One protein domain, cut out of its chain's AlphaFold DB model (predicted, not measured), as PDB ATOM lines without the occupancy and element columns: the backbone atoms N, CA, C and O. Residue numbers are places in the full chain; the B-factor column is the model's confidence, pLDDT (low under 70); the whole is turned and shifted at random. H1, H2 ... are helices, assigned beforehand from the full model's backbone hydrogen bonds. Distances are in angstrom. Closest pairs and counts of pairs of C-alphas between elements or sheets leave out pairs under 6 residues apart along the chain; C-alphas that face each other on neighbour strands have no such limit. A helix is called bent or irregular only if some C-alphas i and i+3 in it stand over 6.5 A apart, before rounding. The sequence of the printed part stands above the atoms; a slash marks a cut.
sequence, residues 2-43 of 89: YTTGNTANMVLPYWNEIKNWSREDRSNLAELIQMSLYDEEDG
ATOM      1  N   TYR A   2     341.752 268.147 294.071       40.91
ATOM      2  CA  TYR A   2     341.308 267.086 294.973       40.91
ATOM      3  C   TYR A   2     339.814 266.857 294.748       40.91
ATOM      4  O   TYR A   2     339.014 267.785 294.832       40.91
ATOM      5  N   THR A   3     339.444 265.632 294.387       46.00
ATOM      6  CA  THR A   3     338.054 265.215 294.203       46.00
ATOM      7  C   THR A   3     337.393 265.020 295.566       46.00
ATOM      8  O   THR A   3     337.246 263.902 296.042       46.00
ATOM      9  N   THR A   4     336.961 266.114 296.191       53.41
ATOM     10  CA  THR A   4     336.188 266.122 297.450       53.41
ATOM     11  C   THR A   4     334.737 265.637 297.272       53.41
ATOM     12  O   THR A   4     333.948 265.660 298.211       53.41
ATOM     13  N   GLY A   5     334.349 265.218 296.062       47.84
ATOM     14  CA  GLY A   5     332.956 264.968 295.677       47.84
ATOM     15  C   GLY A   5     332.432 263.539 295.857       47.84
ATOM     16  O   GLY A   5     331.267 263.309 295.546       47.84
ATOM     17  N   ASN A   6     333.239 262.576 296.325       52.53
ATOM     18  CA  ASN A   6     332.822 261.162 296.340       52.53
ATOM     19  C   ASN A   6     332.671 260.549 297.744       52.53
ATOM     20  O   ASN A   6     331.788 259.725 297.960       52.53
ATOM     21  N   THR A   7     333.452 260.992 298.730       51.59
ATOM     22  CA  THR A   7     333.394 260.463 300.107       51.59
ATOM     23  C   THR A   7     332.100 260.852 300.822       51.59
ATOM     24  O   THR A   7     331.486 260.027 301.494       51.59
ATOM     25  N   ALA A   8     331.625 262.085 300.611       51.31
ATOM     26  CA  ALA A   8     330.368 262.561 301.186       51.31
ATOM     27  C   ALA A   8     329.152 261.734 300.721       51.31
ATOM     28  O   ALA A   8     328.207 261.555 301.484       51.31
ATOM     29  N   ASN A   9     329.194 261.179 299.502       58.22
ATOM     30  CA  ASN A   9     328.097 260.380 298.950       58.22
ATOM     31  C   ASN A   9     327.983 258.978 299.573       58.22
ATOM     32  O   ASN A   9     326.884 258.434 299.606       58.22
ATOM     33  N   MET A  10     329.071 258.402 300.098       59.12
ATOM     34  CA  MET A  10     329.026 257.071 300.724       59.12
ATOM     35  C   MET A  10     328.635 257.109 302.203       59.12
ATOM     36  O   MET A  10     328.027 256.164 302.686       59.12
ATOM     37  N   VAL A  11     328.950 258.185 302.931       66.19
ATOM     38  CA  VAL A  11     328.725 258.259 304.391       66.19
ATOM     39  C   VAL A  11     327.274 258.613 304.742       66.19
ATOM     40  O   VAL A  11     326.747 258.179 305.767       66.19
ATOM     41  N   LEU A  12     326.594 259.380 303.883       72.56
ATOM     42  CA  LEU A  12     325.236 259.876 304.140       72.56
ATOM     43  C   LEU A  12     324.164 258.776 304.301       72.56
ATOM     44  O   LEU A  12     323.338 258.916 305.210       72.56
ATOM     45  N   PRO A  13     324.143 257.696 303.492       75.50
ATOM     46  CA  PRO A  13     323.193 256.597 303.674       75.50
ATOM     47  C   PRO A  13     323.335 255.918 305.043       75.50
ATOM     48  O   PRO A  13     322.360 255.840 305.789       75.50
ATOM     49  N   TYR A  14     324.559 255.549 305.430       79.56
ATOM     50  CA  TYR A  14     324.830 254.907 306.719       79.56
ATOM     51  C   TYR A  14     324.528 255.829 307.904       79.56
ATOM     52  O   TYR A  14     324.003 255.386 308.922       79.56
ATOM     53  N   TRP A  15     324.758 257.139 307.767       82.94
ATOM     54  CA  TRP A  15     324.411 258.106 308.811       82.94
ATOM     55  C   TRP A  15     322.903 258.179 309.091       82.94
ATOM     56  O   TRP A  15     322.478 258.369 310.235       82.94
ATOM     57  N   ASN A  16     322.070 258.035 308.058       85.06
ATOM     58  CA  ASN A  16     320.620 257.995 308.235       85.06
ATOM     59  C   ASN A  16     320.158 256.711 308.929       85.06
ATOM     60  O   ASN A  16     319.246 256.775 309.751       85.06
ATOM     61  N   GLU A  17     320.812 255.584 308.663       86.75
ATOM     62  CA  GLU A  17     320.545 254.317 309.349       86.75
ATOM     63  C   GLU A  17     320.963 254.371 310.825       86.75
ATOM     64  O   GLU A  17     320.151 254.062 311.696       86.75
ATOM     65  N   ILE A  18     322.163 254.881 311.124       87.38
ATOM     66  CA  ILE A  18     322.690 255.039 312.493       87.38
ATOM     67  C   ILE A  18     321.787 255.945 313.343       87.38
ATOM     68  O   ILE A  18     321.577 255.694 314.529       87.38
ATOM     69  N   LYS A  19     321.196 256.992 312.751       86.94
ATOM     70  CA  LYS A  19     320.253 257.876 313.461       86.94
ATOM     71  C   LYS A  19     318.997 257.158 313.960       86.94
ATOM     72  O   LYS A  19     318.412 257.617 314.943       86.94
ATOM     73  N   ASN A  20     318.614 256.052 313.324       92.94
ATOM     74  CA  ASN A  20     317.460 255.247 313.718       92.94
ATOM     75  C   ASN A  20     317.792 254.193 314.786       92.94
ATOM     76  O   ASN A  20     316.882 253.537 315.288       92.94
ATOM     77  N   TRP A  21     319.063 254.022 315.154       92.44
ATOM     78  CA  TRP A  21     319.466 253.069 316.188       92.44
ATOM     79  C   TRP A  21     319.114 253.555 317.598       92.44
ATOM     80  O   TRP A  21     318.825 254.739 317.846       92.44
ATOM     81  N   SER A  22     319.173 252.629 318.558       95.06
ATOM     82  CA  SER A  22     319.005 252.953 319.971       95.06
ATOM     83  C   SER A  22     320.074 253.956 320.437       95.06
ATOM     84  O   SER A  22     321.073 254.219 319.759       95.06
ATOM     85  N   ARG A  23     319.852 254.591 321.593       90.75
ATOM     86  CA  ARG A  23     320.862 255.488 322.177       90.75
ATOM     87  C   ARG A  23     322.120 254.714 322.578       90.75
ATOM     88  O   ARG A  23     323.209 255.257 322.454       90.75
ATOM     89  N   GLU A  24     321.953 253.483 323.045       92.62
ATOM     90  CA  GLU A  24     323.038 252.611 323.494       92.62
ATOM     91  C   GLU A  24     323.944 252.211 322.325       92.62
ATOM     92  O   GLU A  24     325.140 252.480 322.370       92.62
ATOM     93  N   ASP A  25     323.370 251.725 321.223       92.06
ATOM     94  CA  ASP A  25     324.142 251.330 320.035       92.06
ATOM     95  C   ASP A  25     324.911 252.509 319.426       92.06
ATOM     96  O   ASP A  25     326.045 252.363 318.973       92.06
ATOM     97  N   ARG A  26     324.312 253.708 319.447       93.12
ATOM     98  CA  ARG A  26     324.982 254.936 318.993       93.12
ATOM     99  C   ARG A  26     326.152 255.331 319.887       93.12
ATOM    100  O   ARG A  26     327.168 255.775 319.361       93.12
ATOM    101  N   SER A  27     326.018 255.187 321.206       87.88
ATOM    102  CA  SER A  27     327.115 255.447 322.143       87.88
ATOM    103  C   SER A  27     328.254 254.445 321.956       87.88
ATOM    104  O   SER A  27     329.402 254.866 321.864       87.88
ATOM    105  N   ASN A  28     327.935 253.155 321.806       90.75
ATOM    106  CA  ASN A  28     328.929 252.098 321.591       90.75
ATOM    107  C   ASN A  28     329.697 252.310 320.278       90.75
ATOM    108  O   ASN A  28     330.919 252.201 320.242       90.75
ATOM    109  N   LEU A  29     329.001 252.674 319.194       90.94
ATOM    110  CA  LEU A  29     329.656 253.003 317.926       90.94
ATOM    111  C   LEU A  29     330.554 254.245 318.051       90.94
ATOM    112  O   LEU A  29     331.644 254.266 317.486       90.94
ATOM    113  N   ALA A  30     330.112 255.277 318.775       89.62
ATOM    114  CA  ALA A  30     330.915 256.478 318.987       89.62
ATOM    115  C   ALA A  30     332.199 256.181 319.778       89.62
ATOM    116  O   ALA A  30     333.249 256.717 319.436       89.62
ATOM    117  N   GLU A  31     332.124 255.311 320.785       88.62
ATOM    118  CA  GLU A  31     333.281 254.846 321.553       88.62
ATOM    119  C   GLU A  31     334.256 254.056 320.673       88.62
ATOM    120  O   GLU A  31     335.440 254.373 320.651       88.62
ATOM    121  N   LEU A  32     333.766 253.117 319.855       87.94
ATOM    122  CA  LEU A  32     334.602 252.364 318.911       87.94
ATOM    123  C   LEU A  32     335.300 253.266 317.885       87.94
ATOM    124  O   LEU A  32     336.477 253.066 317.594       87.94
ATOM    125  N   ILE A  33     334.597 254.272 317.353       87.12
ATOM    126  CA  ILE A  33     335.196 255.251 316.436       87.12
ATOM    127  C   ILE A  33     336.273 256.058 317.166       87.12
ATOM    128  O   ILE A  33     337.365 256.225 316.632       87.12
ATOM    129  N   GLN A  34     336.000 256.531 318.384       79.62
ATOM    130  CA  GLN A  34     336.999 257.240 319.184       79.62
ATOM    131  C   GLN A  34     338.225 256.365 319.448       79.62
ATOM    132  O   GLN A  34     339.332 256.818 319.195       79.62
ATOM    133  N   MET A  35     338.045 255.110 319.865       79.00
ATOM    134  CA  MET A  35     339.149 254.167 320.064       79.00
ATOM    135  C   MET A  35     339.960 253.962 318.784       79.00
ATOM    136  O   MET A  35     341.176 254.050 318.837       79.00
ATOM    137  N   SER A  36     339.312 253.794 317.625       76.62
ATOM    138  CA  SER A  36     340.026 253.664 316.344       76.62
ATOM    139  C   SER A  36     340.813 254.913 315.938       76.62
ATOM    140  O   SER A  36     341.794 254.797 315.219       76.62
ATOM    141  N   LEU A  37     340.394 256.098 316.396       76.12
ATOM    142  CA  LEU A  37     341.113 257.353 316.172       76.12
ATOM    143  C   LEU A  37     342.263 257.542 317.174       76.12
ATOM    144  O   LEU A  37     343.239 258.205 316.846       76.12
ATOM    145  N   TYR A  38     342.156 256.973 318.379       66.31
ATOM    146  CA  TYR A  38     343.221 256.980 319.388       66.31
ATOM    147  C   TYR A  38     344.274 255.882 319.160       66.31
ATOM    148  O   TYR A  38     345.441 256.107 319.468       66.31
ATOM    149  N   ASP A  39     343.904 254.741 318.566       56.47
ATOM    150  CA  ASP A  39     344.840 253.683 318.140       56.47
ATOM    151  C   ASP A  39     345.814 254.161 317.039       56.47
ATOM    152  O   ASP A  39     346.814 253.495 316.777       56.47
ATOM    153  N   GLU A  40     345.572 255.324 316.420       53.91
ATOM    154  CA  GLU A  40     346.535 255.973 315.519       53.91
ATOM    155  C   GLU A  40     347.614 256.798 316.258       53.91
ATOM    156  O   GLU A  40     348.614 257.151 315.633       53.91
ATOM    157  N   GLU A  41     347.478 257.087 317.565       53.81
ATOM    158  CA  GLU A  41     348.413 257.973 318.291       53.81
ATOM    159  C   GLU A  41     349.260 257.323 319.407       53.81
ATOM    160  O   GLU A  41     350.229 257.952 319.830       53.81
ATOM    161  N   ASP A  42     349.002 256.089 319.868       55.22
ATOM    162  CA  ASP A  42     349.684 255.556 321.075       55.22
ATOM    163  C   ASP A  42     350.428 254.223 320.887       55.22
ATOM    164  O   ASP A  42     350.269 253.263 321.644       55.22
ATOM    165  N   GLY A  43     351.283 254.146 319.863       45.41
ATOM    166  CA  GLY A  43     352.016 252.912 319.591       45.41
ATOM    167  C   GLY A  43     353.284 253.044 318.761       45.41
ATOM    168  O   GLY A  43     353.425 252.317 317.794       45.41
TER     169      GLY A  43
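AT A GLANCE: This is residues 2 to 43 of the 89 residues of an uncharacterized protein of Prevotella sp. AM34-19LB (UniProt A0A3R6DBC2). The longer helix, H2, makes one arm of an open, flat V, and H1 makes the other; they meet near their ends at the tight link of residues 20 to 22, and the space between the arms is empty. Loose ends without a named element, residues 2 to 6 before H1 and residues 39 to 43 after H2, carry the two arms on. The printed part has 42 residues with two named helices, H1 then H2, and no named strand; the class is all helix. It is only just loose, close to extended, with a radius of gyration of the C-alphas of 13.4 A, and the C-alphas span 32 by 31 by 7 A.

IN THESE COORDINATES: H2, residues 23 to 38, runs 22.6 A from C-alpha 23 at (320.862, 255.488, 322.177) to C-alpha 38 at (343.221, 256.980, 319.388). H1, residues 7 to 19, begins at C-alpha 7 at (333.394, 260.463, 300.107) and is 18.9 A long. H1 is irregular, but only just: C-alphas 10 and 13 are 6.6 A apart.

HOW THE PARTS SIT: H2 and H1 are close but not clearly touching, with 2 pairs of C-alphas within 8 A. Their closest C-alphas, those of Ile 18 and Arg 26, are 6.9 A apart. They run opposite ways at a steep tilt of 38 degrees, only just past shallow, and the line of H1 is a rough one. Their centres are 15.9 A apart. Every O i to N i+4 pair is within hydrogen-bond range in H2, and 6 of 9 are in H1.

THE WHOLE: The two C-alphas farthest apart, those of Tyr 2 and Glu 24, are 36.8 A apart. The printed part has no cut, and the link from H1 to H2 is tight. The mean pLDDT of the printed part is 73.8; residues 2 to 11 and 38 to 43 are under 70.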